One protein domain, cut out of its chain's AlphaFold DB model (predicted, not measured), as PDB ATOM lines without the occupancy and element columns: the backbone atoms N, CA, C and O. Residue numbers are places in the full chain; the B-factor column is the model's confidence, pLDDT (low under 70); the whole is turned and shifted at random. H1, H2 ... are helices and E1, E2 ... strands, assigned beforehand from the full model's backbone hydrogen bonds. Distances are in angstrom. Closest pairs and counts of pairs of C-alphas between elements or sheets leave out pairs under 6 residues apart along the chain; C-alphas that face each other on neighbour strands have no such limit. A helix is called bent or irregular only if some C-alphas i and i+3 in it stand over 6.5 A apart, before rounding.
ATOM      1  N   ALA A  20     -53.327 -17.691 -45.395       96.56
ATOM      2  CA  ALA A  20     -51.900 -17.503 -45.179       96.56
ATOM      3  C   ALA A  20     -51.054 -18.372 -46.105       96.56
ATOM      4  O   ALA A  20     -51.456 -19.458 -46.527       96.56
ATOM      5  N   VAL A  21     -49.842 -17.888 -46.363       97.00
ATOM      6  CA  VAL A  21     -48.742 -18.642 -46.963       97.00
ATOM      7  C   VAL A  21     -47.625 -18.689 -45.939       97.00
ATOM      8  O   VAL A  21     -47.251 -17.657 -45.384       97.00
ATOM      9  N   ILE A  22     -47.096 -19.878 -45.673       96.31
ATOM     10  CA  ILE A  22     -45.999 -20.049 -44.722       96.31
ATOM     11  C   ILE A  22     -44.699 -20.208 -45.498       96.31
ATOM     12  O   ILE A  22     -44.492 -21.223 -46.164       96.31
ATOM     13  N   LEU A  23     -43.808 -19.225 -45.390       95.38
ATOM     14  CA  LEU A  23     -42.446 -19.321 -45.904       95.38
ATOM     15  C   LEU A  23     -41.503 -19.779 -44.787       95.38
ATOM     16  O   LEU A  23     -41.478 -19.200 -43.702       95.38
ATOM     17  N   ARG A  24     -40.719 -20.817 -45.068       95.12
ATOM     18  CA  ARG A  24     -39.712 -21.410 -44.179       95.12
ATOM     19  C   ARG A  24     -38.342 -21.347 -44.856       95.12
ATOM     20  O   ARG A  24     -37.836 -22.384 -45.284       95.12
ATOM     21  N   PRO A  25     -37.782 -20.141 -45.042       95.00
ATOM     22  CA  PRO A  25     -36.492 -20.005 -45.693       95.00
ATOM     23  C   PRO A  25     -35.423 -20.794 -44.936       95.00
ATOM     24  O   PRO A  25     -35.479 -20.947 -43.709       95.00
ATOM     25  N   VAL A  26     -34.471 -21.306 -45.704       94.88
ATOM     26  CA  VAL A  26     -33.281 -22.004 -45.211       94.88
ATOM     27  C   VAL A  26     -32.274 -21.005 -44.610       94.88
ATOM     28  O   VAL A  26     -32.638 -19.884 -44.253       94.88
ATOM     29  N   SER A  27     -31.007 -21.396 -44.424       92.06
ATOM     30  CA  SER A  27     -29.985 -20.461 -43.931       92.06
ATOM     31  C   SER A  27     -29.762 -19.315 -44.918       92.06
ATOM     32  O   SER A  27     -29.841 -19.510 -46.125       92.06
ATOM     33  N   PHE A  28     -29.427 -18.128 -44.419       93.19
ATOM     34  CA  PHE A  28     -29.157 -16.977 -45.275       93.19
ATOM     35  C   PHE A  28     -27.691 -16.900 -45.701       93.19
ATOM     36  O   PHE A  28     -26.803 -17.206 -44.900       93.19
ATOM     37  N   MET A  29     -27.439 -16.478 -46.943       93.25
ATOM     38  CA  MET A  29     -26.090 -16.217 -47.461       93.25
ATOM     39  C   MET A  29     -25.406 -15.083 -46.679       93.25
ATOM     40  O   MET A  29     -24.209 -15.119 -46.415       93.25
ATOM     41  N   GLU A  30     -26.186 -14.128 -46.192       91.44
ATOM     42  CA  GLU A  30     -25.772 -12.985 -45.380       91.44
ATOM     43  C   GLU A  30     -25.206 -13.412 -44.016       91.44
ATOM     44  O   GLU A  30     -24.461 -12.668 -43.381       91.44
ATOM     45  N   ASN A  31     -25.473 -14.644 -43.563       88.31
ATOM     46  CA  ASN A  31     -24.803 -15.171 -42.376       88.31
ATOM     47  C   ASN A  31     -23.280 -15.249 -42.582       88.31
ATOM     48  O   ASN A  31     -22.541 -15.074 -41.615       88.31
ATOM     49  N   PHE A  32     -22.808 -15.438 -43.823       86.50
ATOM     50  CA  PHE A  32     -21.384 -15.474 -44.168       86.50
ATOM     51  C   PHE A  32     -20.712 -14.099 -44.180       86.50
ATOM     52  O   PHE A  32     -19.499 -14.045 -44.329       86.50
ATOM     53  N   THR A  33     -21.446 -12.995 -44.004       80.44
ATOM     54  CA  THR A  33     -20.854 -11.657 -43.816       80.44
ATOM     55  C   THR A  33     -20.806 -11.241 -42.344       80.44
ATOM     56  O   THR A  33     -20.200 -10.228 -42.003       80.44
ATOM     57  N   GLY A  34     -21.456 -11.995 -41.452       71.25
ATOM     58  CA  GLY A  34     -21.520 -11.705 -40.021       71.25
ATOM     59  C   GLY A  34     -20.415 -12.393 -39.211       71.25
ATOM     60  O   GLY A  34     -20.029 -13.528 -39.488       71.25
ATOM     61  N   GLY A  35     -19.971 -11.753 -38.124       63.22
ATOM     62  CA  GLY A  35     -18.933 -12.285 -37.220       63.22
ATOM     63  C   GLY A  35     -19.304 -13.572 -36.462       63.22
ATOM     64  O   GLY A  35     -18.485 -14.120 -35.733       63.22
ATOM     65  N   TYR A  36     -20.537 -14.068 -36.613       60.59
ATOM     66  CA  TYR A  36     -20.944 -15.369 -36.076       60.59
ATOM     67  C   TYR A  36     -20.403 -16.538 -36.910       60.59
ATOM     68  O   TYR A  36     -20.079 -17.583 -36.349       60.59
ATOM     69  N   VAL A  37     -20.298 -16.354 -38.231       67.75
ATOM     70  CA  VAL A  37     -19.821 -17.378 -39.172       67.75
ATOM     71  C   VAL A  37     -18.415 -17.059 -39.664       67.75
ATOM     72  O   VAL A  37     -17.672 -17.979 -39.951       67.75
ATOM     73  N   LEU A  38     -17.985 -15.798 -39.708       68.81
ATOM     74  CA  LEU A  38     -16.588 -15.459 -39.993       68.81
ATOM     75  C   LEU A  38     -15.800 -15.295 -38.690       68.81
ATOM     76  O   LEU A  38     -15.924 -14.273 -38.015       68.81
ATOM     77  N   ARG A  39     -14.966 -16.283 -38.347       68.69
ATOM     78  CA  ARG A  39     -13.989 -16.188 -37.250       68.69
ATOM     79  C   ARG A  39     -12.604 -15.980 -37.836       68.69
ATOM     80  O   ARG A  39     -12.132 -16.825 -38.587       68.69
ATOM     81  N   ASP A  40     -11.985 -14.842 -37.533       71.75
ATOM     82  CA  ASP A  40     -10.646 -14.480 -38.016       71.75
ATOM     83  C   ASP A  40     -10.497 -14.579 -39.549       71.75
ATOM     84  O   ASP A  40      -9.482 -15.023 -40.076       71.75
ATOM     85  N   GLY A  41     -11.553 -14.206 -40.282       68.00
ATOM     86  CA  GLY A  41     -11.592 -14.290 -41.747       68.00
ATOM     87  C   GLY A  41     -11.868 -15.691 -42.307       68.00
ATOM     88  O   GLY A  41     -11.910 -15.850 -43.521       68.00
ATOM     89  N   THR A  42     -12.107 -16.689 -41.452       69.69
ATOM     90  CA  THR A  42     -12.410 -18.070 -41.850       69.69
ATOM     91  C   THR A  42     -13.889 -18.402 -41.611       69.69
ATOM     92  O   THR A  42     -14.388 -18.180 -40.501       69.69
ATOM     93  N   PRO A  43     -14.605 -18.961 -42.606       75.19
ATOM     94  CA  PRO A  43     -15.940 -19.511 -42.403       75.19
ATOM     95  C   PRO A  43     -15.922 -20.640 -41.358       75.19
ATOM     96  O   PRO A  43     -15.269 -21.665 -41.517       75.19
ATOM     97  N   SER A  44     -16.661 -20.457 -40.271       81.50
ATOM     98  CA  SER A  44     -16.812 -21.383 -39.157       81.50
ATOM     99  C   SER A  44     -18.259 -21.854 -39.099       81.50
ATOM    100  O   SER A  44     -19.189 -21.059 -38.966       81.50
ATOM    101  N   THR A  45     -18.456 -23.164 -39.202       84.69
ATOM    102  CA  THR A  45     -19.778 -23.790 -39.189       84.69
ATOM    103  C   THR A  45     -19.772 -25.048 -38.330       84.69
ATOM    104  O   THR A  45     -18.743 -25.694 -38.158       84.69
ATOM    105  N   GLY A  46     -20.938 -25.393 -37.779       85.19
ATOM    106  CA  GLY A  46     -21.154 -26.657 -37.070       85.19
ATOM    107  C   GLY A  46     -21.465 -27.839 -37.996       85.19
ATOM    108  O   GLY A  46     -21.759 -28.926 -37.506       85.19
ATOM    109  N   LEU A  47     -21.464 -27.626 -39.315       88.38
ATOM    110  CA  LEU A  47     -21.716 -28.659 -40.319       88.38
ATOM    111  C   LEU A  47     -20.426 -29.389 -40.693       88.38
ATOM    112  O   LEU A  47     -19.349 -28.793 -40.708       88.38
ATOM    113  N   ALA A  48     -20.539 -30.675 -41.030       92.00
ATOM    114  CA  ALA A  48     -19.389 -31.423 -41.520       92.00
ATOM    115  C   ALA A  48     -18.946 -30.885 -42.902       92.00
ATOM    116  O   ALA A  48     -19.808 -30.453 -43.670       92.00
ATOM    117  N   PRO A  49     -17.645 -30.945 -43.252       90.31
ATOM    118  CA  PRO A  49     -17.085 -30.235 -44.411       90.31
ATOM    119  C   PRO A  49     -17.770 -30.520 -45.753       90.31
ATOM    120  O   PRO A  49     -17.893 -29.621 -46.579       90.31
ATOM    121  N   GLU A  50     -18.240 -31.754 -45.940       94.06
ATOM    122  CA  GLU A  50     -18.862 -32.239 -47.180       94.06
ATOM    123  C   GLU A  50     -20.390 -32.358 -47.088       94.06
ATOM    124  O   GLU A  50     -21.026 -32.825 -48.028       94.06
ATOM    125  N   VAL A  51     -21.000 -31.973 -45.961       95.12
ATOM    126  CA  VAL A  51     -22.460 -32.036 -45.794       95.12
ATOM    127  C   VAL A  51     -23.076 -30.782 -46.410       95.12
ATOM    128  O   VAL A  51     -22.825 -29.689 -45.897       95.12
ATOM    129  N   PRO A  52     -23.881 -30.906 -47.481       95.12
ATOM    130  CA  PRO A  52     -24.474 -29.746 -48.124       95.12
ATOM    131  C   PRO A  52     -25.437 -29.000 -47.199       95.12
ATOM    132  O   PRO A  52     -26.176 -29.598 -46.413       95.12
ATOM    133  N   GLN A  53     -25.426 -27.674 -47.307       94.62
ATOM    134  CA  GLN A  53     -26.346 -26.777 -46.630       94.62
ATOM    135  C   GLN A  53     -27.156 -26.011 -47.664       94.62
ATOM    136  O   GLN A  53     -26.594 -25.327 -48.516       94.62
ATOM    137  N   GLN A  54     -28.478 -26.051 -47.527       96.81
ATOM    138  CA  GLN A  54     -29.349 -25.166 -48.287       96.81
ATOM    139  C   GLN A  54     -29.222 -23.730 -47.776       96.81
ATOM    140  O   GLN A  54     -29.356 -23.461 -46.573       96.81
ATOM    141  N   ILE A  55     -28.973 -22.817 -48.708       95.06
ATOM    142  CA  ILE A  55     -28.780 -21.393 -48.459       95.06
ATOM    143  C   ILE A  55     -29.652 -20.554 -49.397       95.06
ATOM    144  O   ILE A  55     -30.053 -20.999 -50.470       95.06
ATOM    145  N   MET A  56     -29.983 -19.340 -48.981       96.44
ATOM    146  CA  MET A  56     -30.821 -18.399 -49.724       96.44
ATOM    147  C   MET A  56     -30.310 -16.976 -49.498       96.44
ATOM    148  O   MET A  56     -29.927 -16.654 -48.377       96.44
ATOM    149  N   ALA A  57     -30.313 -16.125 -50.521       95.38
ATOM    150  CA  ALA A  57     -30.099 -14.695 -50.313       95.38
ATOM    151  C   ALA A  57     -31.352 -14.063 -49.688       95.38
ATOM    152  O   ALA A  57     -32.480 -14.413 -50.046       95.38
ATOM    153  N   VAL A  58     -31.181 -13.119 -48.765       93.94
ATOM    154  CA  VAL A  58     -32.299 -12.360 -48.180       93.94
ATOM    155  C   VAL A  58     -33.047 -11.580 -49.265       93.94
ATOM    156  O   VAL A  58     -34.277 -11.525 -49.227       93.94
ATOM    157  N   ASP A  59     -32.331 -11.062 -50.266       93.81
ATOM    158  CA  ASP A  59     -32.913 -10.339 -51.405       93.81
ATOM    159  C   ASP A  59     -33.915 -11.201 -52.205       93.81
ATOM    160  O   ASP A  59     -34.940 -10.695 -52.674       93.81
ATOM    161  N   ASP A  60     -33.701 -12.520 -52.274       95.88
ATOM    162  CA  ASP A  60     -34.593 -13.450 -52.980       95.88
ATOM    163  C   ASP A  60     -35.881 -13.758 -52.202       95.88
ATOM    164  O   ASP A  60     -36.890 -14.165 -52.790       95.88
ATOM    165  N   VAL A  61     -35.906 -13.541 -50.881       94.62
ATOM    166  CA  VAL A  61     -37.093 -13.815 -50.049       94.62
ATOM    167  C   VAL A  61     -38.280 -12.976 -50.516       94.62
ATOM    168  O   VAL A  61     -39.402 -13.481 -50.592       94.62
ATOM    169  N   GLY A  62     -38.040 -11.711 -50.873       90.94
ATOM    170  CA  GLY A  62     -39.074 -10.818 -51.393       90.94
ATOM    171  C   GLY A  62     -39.656 -11.319 -52.716       90.94
ATOM    172  O   GLY A  62     -40.877 -11.358 -52.880       90.94
ATOM    173  N   ALA A  63     -38.795 -11.780 -53.627       93.00
ATOM    174  CA  ALA A  63     -39.214 -12.346 -54.907       93.00
ATOM    175  C   ALA A  63     -40.048 -13.625 -54.724       93.00
ATOM    176  O   ALA A  63     -41.062 -13.802 -55.400       93.00
ATOM    177  N   VAL A  64     -39.682 -14.484 -53.767       93.94
ATOM    178  CA  VAL A  64     -40.449 -15.696 -53.430       93.94
ATOM    179  C   VAL A  64     -41.769 -15.371 -52.723       93.94
ATOM    180  O   VAL A  64     -42.755 -16.086 -52.903       93.94
ATOM    181  N   ALA A  65     -41.822 -14.297 -51.935       95.00
ATOM    182  CA  ALA A  65     -43.033 -13.870 -51.243       95.00
ATOM    183  C   ALA A  65     -44.037 -13.161 -52.164       95.00
ATOM    184  O   ALA A  65     -45.242 -13.271 -51.946       95.00
ATOM    185  N   ALA A  66     -43.575 -12.453 -53.198       95.81
ATOM    186  CA  ALA A  66     -44.435 -11.629 -54.047       95.81
ATOM    187  C   ALA A  66     -45.634 -12.386 -54.671       95.81
ATOM    188  O   ALA A  66     -46.751 -11.861 -54.617       95.81
ATOM    189  N   PRO A  67     -45.486 -13.626 -55.187       94.88
ATOM    190  CA  PRO A  67     -46.609 -14.413 -55.697       94.88
ATOM    191  C   PRO A  67     -47.708 -14.713 -54.671       94.88
ATOM    192  O   PRO A  67     -48.870 -14.829 -55.055       94.88
ATOM    193  N   ALA A  68     -47.377 -14.800 -53.377       95.12
ATOM    194  CA  ALA A  68     -48.374 -15.005 -52.326       95.12
ATOM    195  C   ALA A  68     -49.401 -13.863 -52.279       95.12
ATOM    196  O   ALA A  68     -50.565 -14.092 -51.955       95.12
ATOM    197  N   PHE A  69     -48.978 -12.652 -52.649       95.38
ATOM    198  CA  PHE A  69     -49.826 -11.464 -52.682       95.38
ATOM    199  C   PHE A  69     -50.474 -11.234 -54.047       95.38
ATOM    200  O   PHE A  69     -51.638 -10.850 -54.107       95.38
ATOM    201  N   SER A  70     -49.751 -11.467 -55.146       97.38
ATOM    202  CA  SER A  70     -50.275 -11.215 -56.496       97.38
ATOM    203  C   SER A  70     -51.148 -12.349 -57.044       97.38
ATOM    204  O   SER A  70     -51.966 -12.112 -57.931       97.38
ATOM    205  N   ARG A  71     -51.006 -13.578 -56.524       97.06
ATOM    206  CA  ARG A  71     -51.744 -14.781 -56.959       97.06
ATOM    207  C   ARG A  71     -52.306 -15.570 -55.763       97.06
ATOM    208  O   ARG A  71     -52.051 -16.772 -55.640       97.06
ATOM    209  N   PRO A  72     -53.100 -14.945 -54.874       96.19
ATOM    210  CA  PRO A  72     -53.514 -15.559 -53.612       96.19
ATOM    211  C   PRO A  72     -54.349 -16.832 -53.806       96.19
ATOM    212  O   PRO A  72     -54.175 -17.785 -53.053       96.19
ATOM    213  N   ALA A  73     -55.183 -16.897 -54.852       97.38
ATOM    214  CA  ALA A  73     -55.984 -18.084 -55.173       97.38
ATOM    215  C   ALA A  73     -55.135 -19.341 -55.434       97.38
ATOM    216  O   ALA A  73     -55.600 -20.458 -55.229       97.38
ATOM    217  N   GLU A  74     -53.889 -19.167 -55.872       96.69
ATOM    218  CA  GLU A  74     -52.979 -20.278 -56.140       96.69
ATOM    219  C   GLU A  74     -52.072 -20.594 -54.951       96.69
ATOM    220  O   GLU A  74     -51.603 -21.729 -54.831       96.69
ATOM    221  N   TRP A  75     -51.781 -19.601 -54.108       97.19
ATOM    222  CA  TRP A  75     -50.722 -19.670 -53.101       97.19
ATOM    223  C   TRP A  75     -51.217 -19.856 -51.669       97.19
ATOM    224  O   TRP A  75     -50.514 -20.493 -50.884       97.19
ATOM    225  N   VAL A  76     -52.398 -19.342 -51.315       97.00
ATOM    226  CA  VAL A  76     -52.959 -19.485 -49.963       97.00
ATOM    227  C   VAL A  76     -53.052 -20.966 -49.577       97.00
ATOM    228  O   VAL A  76     -53.448 -21.816 -50.370       97.00
ATOM    229  N   GLY A  77     -52.645 -21.278 -48.346       95.19
ATOM    230  CA  GLY A  77     -52.575 -22.637 -47.806       95.19
ATOM    231  C   GLY A  77     -51.242 -23.350 -48.054       95.19
ATOM    232  O   GLY A  77     -50.986 -24.387 -47.438       95.19
ATOM    233  N   ARG A  78     -50.354 -22.809 -48.902       96.31
ATOM    234  CA  ARG A  78     -49.036 -23.411 -49.144       96.31
ATOM    235  C   ARG A  78     -48.075 -23.179 -47.981       96.31
ATOM    236  O   ARG A  78     -48.057 -22.127 -47.339       96.31
ATOM    237  N   LYS A  79     -47.206 -24.169 -47.783       95.62
ATOM    238  CA  LYS A  79     -46.017 -24.089 -46.935       95.62
ATOM    239  C   LYS A  79     -44.809 -24.337 -47.830       95.62
ATOM    240  O   LYS A  79     -44.717 -25.402 -48.432       95.62
ATOM    241  N   VAL A  80     -43.935 -23.350 -47.964       95.00
ATOM    242  CA  VAL A  80     -42.817 -23.367 -48.914       95.00
ATOM    243  C   VAL A  80     -41.521 -23.216 -48.132       95.00
ATOM    244  O   VAL A  80     -41.417 -22.317 -47.302       95.00
ATOM    245  N   SER A  81     -40.541 -24.072 -48.407       94.56
ATOM    246  CA  SER A  81     -39.198 -23.990 -47.819       94.56
ATOM    247  C   SER A  81     -38.198 -23.582 -48.899       94.56
ATOM    248  O   SER A  81     -37.570 -24.456 -49.493       94.56
ATOM    249  N   PRO A  82     -38.125 -22.291 -49.260       95.19
ATOM    250  CA  PRO A  82     -37.335 -21.879 -50.404       95.19
ATOM    251  C   PRO A  82     -35.833 -21.913 -50.087       95.19
ATOM    252  O   PRO A  82     -35.408 -21.530 -48.996       95.19
ATOM    253  N   ALA A  83     -35.055 -22.351 -51.076       97.25
ATOM    254  CA  ALA A  83     -33.598 -22.348 -51.100       97.25
ATOM    255  C   ALA A  83     -33.133 -21.779 -52.449       97.25
ATOM    256  O   ALA A  83     -33.779 -22.026 -53.468       97.25
ATOM    257  N   GLY A  84     -32.058 -20.992 -52.436       96.19
ATOM    258  CA  GLY A  84     -31.429 -20.444 -53.640       96.19
ATOM    259  C   GLY A  84     -30.254 -21.290 -54.131       96.19
ATOM    260  O   GLY A  84     -30.027 -21.375 -55.333       96.19
ATOM    261  N   ASP A  85     -29.539 -21.942 -53.214       97.06
ATOM    262  CA  ASP A  85     -28.413 -22.825 -53.518       97.06
ATOM    263  C   ASP A  85     -28.266 -23.915 -52.438       97.06
ATOM    264  O   ASP A  85     -28.879 -23.840 -51.366       97.06
ATOM    265  N   GLU A  86     -27.447 -24.927 -52.706       97.06
ATOM    266  CA  GLU A  86     -27.111 -26.007 -51.781       97.06
ATOM    267  C   GLU A  86     -25.622 -26.356 -51.890       97.06
ATOM    268  O   GLU A  86     -25.182 -27.036 -52.818       97.06
ATOM    269  N   LEU A  87     -24.830 -25.884 -50.922       95.06
ATOM    270  CA  LEU A  87     -23.371 -25.994 -50.947       95.06
ATOM    271  C   LEU A  87     -22.834 -26.626 -49.668       95.06
ATOM    272  O   LEU A  87     -23.259 -26.303 -48.559       95.06
ATOM    273  N   ALA A  88     -21.854 -27.512 -49.821       94.38
ATOM    274  CA  ALA A  88     -21.054 -27.988 -48.700       94.38
ATOM    275  C   ALA A  88     -20.136 -26.862 -48.177       94.38
ATOM    276  O   ALA A  88     -19.679 -26.044 -48.985       94.38
ATOM    277  N   PRO A  89     -19.806 -26.826 -46.871       91.69
ATOM    278  CA  PRO A  89     -18.929 -25.811 -46.284       91.69
ATOM    279  C   PRO A  89     -17.643 -25.533 -47.073       91.69
ATOM    280  O   PRO A  89     -17.318 -24.371 -47.315       91.69
ATOM    281  N   VAL A  90     -16.963 -26.576 -47.559       92.06
ATOM    282  CA  VAL A  90     -15.736 -26.428 -48.366       92.06
ATOM    283  C   VAL A  90     -15.986 -25.696 -49.688       92.06
ATOM    284  O   VAL A  90     -15.152 -24.922 -50.155       92.06
ATOM    285  N   ARG A  91     -17.156 -25.893 -50.304       94.44
ATOM    286  CA  ARG A  91     -17.543 -25.207 -51.546       94.44
ATOM    287  C   ARG A  91     -17.928 -23.760 -51.281       94.44
ATOM    288  O   ARG A  91     -17.569 -22.894 -52.076       94.44
ATOM    289  N   THR A  92     -18.567 -23.492 -50.149       92.50
ATOM    290  CA  THR A  92     -18.851 -22.131 -49.688       92.50
ATOM    291  C   THR A  92     -17.561 -21.341 -49.457       92.50
ATOM    292  O   THR A  92     -17.441 -20.223 -49.956       92.50
ATOM    293  N   ALA A  93     -16.561 -21.925 -48.786       90.44
ATOM    294  CA  ALA A  93     -15.259 -21.288 -48.578       90.44
ATOM    295  C   ALA A  93     -14.558 -20.957 -49.907       90.44
ATOM    296  O   ALA A  93     -14.084 -19.836 -50.096       90.44
ATOM    297  N   VAL A  94     -14.580 -21.882 -50.875       92.50
ATOM    298  CA  VAL A  94     -14.054 -21.644 -52.232       92.50
ATOM    299  C   VAL A  94     -14.788 -20.501 -52.940       92.50
ATOM    300  O   VAL A  94     -14.142 -19.658 -53.565       92.50
ATOM    301  N   ALA A  95     -16.120 -20.450 -52.853       93.00
ATOM    302  CA  ALA A  95     -16.919 -19.404 -53.490       93.00
ATOM    303  C   ALA A  95     -16.596 -18.014 -52.918       93.00
ATOM    304  O   ALA A  95     -16.344 -17.081 -53.682       93.00
ATOM    305  N   ILE A  96     -16.527 -17.895 -51.590       89.81
ATOM    306  CA  ILE A  96     -16.162 -16.644 -50.913       89.81
ATOM    307  C   ILE A  96     -14.713 -16.265 -51.252       89.81
ATOM    308  O   ILE A  96     -14.452 -15.134 -51.661       89.81
ATOM    309  N   GLY A  97     -13.776 -17.211 -51.156       89.50
ATOM    310  CA  GLY A  97     -12.361 -16.968 -51.431       89.50
ATOM    311  C   GLY A  97     -12.096 -16.482 -52.858       89.50
ATOM    312  O   GLY A  97     -11.295 -15.573 -53.075       89.50
ATOM    313  N   LYS A  98     -12.843 -17.003 -53.841       92.94
ATOM    314  CA  LYS A  98     -12.788 -16.531 -55.232       92.94
ATOM    315  C   LYS A  98     -13.177 -15.055 -55.366       92.94
ATOM    316  O   LYS A  98     -12.542 -14.340 -56.135       92.94
ATOM    317  N   VAL A  99     -14.203 -14.607 -54.641       90.94
ATOM    318  CA  VAL A  99     -14.657 -13.205 -54.664       90.94
ATOM    319  C   VAL A  99     -13.678 -12.298 -53.914       90.94
ATOM    320  O   VAL A  99     -13.409 -11.189 -54.368       90.94
ATOM    321  N   LEU A 100     -13.108 -12.775 -52.805       87.12
ATOM    322  CA  LEU A 100     -12.128 -12.025 -52.011       87.12
ATOM    323  C   LEU A 100     -10.714 -12.017 -52.614       87.12
ATOM    324  O   LEU A 100      -9.867 -11.247 -52.170       87.12
ATOM    325  N   GLY A 101     -10.435 -12.868 -53.604       90.19
ATOM    326  CA  GLY A 101      -9.100 -13.009 -54.188       90.19
ATOM    327  C   GLY A 101      -8.086 -13.677 -53.252       90.19
ATOM    328  O   GLY A 101      -6.883 -13.502 -53.434       90.19
TER     329      GLY A 101
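What this domain is: This is residues 20 to 101 of the 105 residues of the protein "NmrA family NAD(P)-binding protein" of Streptomyces sp. DSM 40868 (UniProt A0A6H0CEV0). The model is a loose rod with a small two-stranded sheet, E1 and E2, near its middle: on one side of it a long arm made of H2, with H3 at its tip and the two extended stretches 20 to 28 and 76 to 84 running lengthwise beside it, and on the other side a head of H4, H1 and the long loop of residues 34 to 52. H2 runs along the rod, while H4 stands crosswise at the other end. The printed part has 82 residues with four named helices and two named strands, in the order H1, E1, H2, H3, E2, H4; the sheet has the order E1 - E2 and is antiparallel. The class is mostly helix, helices holding 34 and strands 7 of the 41 residues in named elements. The whole is loose, with a radius of gyration of the C-alphas of 15.4 A, and spans 47 by 23 by 20 A.

Where its parts are: The sheet is made of E1, residues 53 to 56, 10.0 A from first to last C-alpha, and E2, residues 85 to 87, 6.5 A. E1 begins with C-alpha 53 at (-26.346, -26.777, -46.630). H2, residues 58 to 70, is the longest helix, 19.8 A from C-alpha 58 at (-32.299, -12.360, -48.180) to C-alpha 70. H2 is irregular, but only just: C-alphas 64 and 67 are 6.7 A apart. H3, residues 72 to 75, measures 5.0 A. H4, residues 89 to 100, is 16.4 A long and ends with C-alpha 100 at (-12.128, -12.025, -52.011). H1, residues 29 to 33, measures 7.8 A.

How they stand to each other: E1 and E2 are antiparallel neighbours, with 148 degrees between their directions. C-alphas 54 and 86 face each other at 4.2 A. N 55 and O 85 are within hydrogen-bond range at 2.8 A, and so are N 53 and O 87 at 2.9 A. A short pairing joins residues 27 to 28 to residues 55 to 56 of E1, parallel. The closest C-alphas of H1 and E1 are those of Met 29 and Met 56, 5.7 A apart. Those of E1 and H4 are Gln 53 and Pro 89, 7.5 A apart. H1 and H4 are near each other, with 5 pairs of C-alphas within 10 A. H1 and H2 are close but not clearly touching, the closest C-alphas being those of Glu 30 and Val 58, 7.1 A apart. H2, with residues 67 to 68 alone, touches H3 only at the corner by their link, and only just, with 3 pairs of C-alphas within 8 A; the closest are those of Ala 68 and Trp 75, 5.3 A apart. A short pairing joins residues 22 to 23 to residues 79 to 80, parallel. H2 is apart from E2 and from H4, and H3 is apart from H1, E1 and H4. In H4 every O i to N i+4 pair is within hydrogen-bond range; in H2 it is 4 of 9, beside 7 of 10 O i to N i+3 pairs, in H1 0 of 1, beside 2 of 2, and H3 is too short for an O i to N i+4 pair but has its one O i to N i+3 pair within range.

The domain as a whole: The two C-alphas farthest apart, those of Asp 40 and Ala 73, are 48.6 A apart. The printed part runs from residue 20 to residue 101 of a chain of 105 residues and has no cut. The link from H1 to E1, 19 residues, is long; the links E1 to H2, H2 to H3 and E2 to H4 are tight, and H3 to E2, 9 residues, is short. In the long link, residues 38 to 39 pair with residues 42 to 43, antiparallel. The mean pLDDT of the printed part is 90.4; residues 35 to 39 and 41 to 42 are under 70.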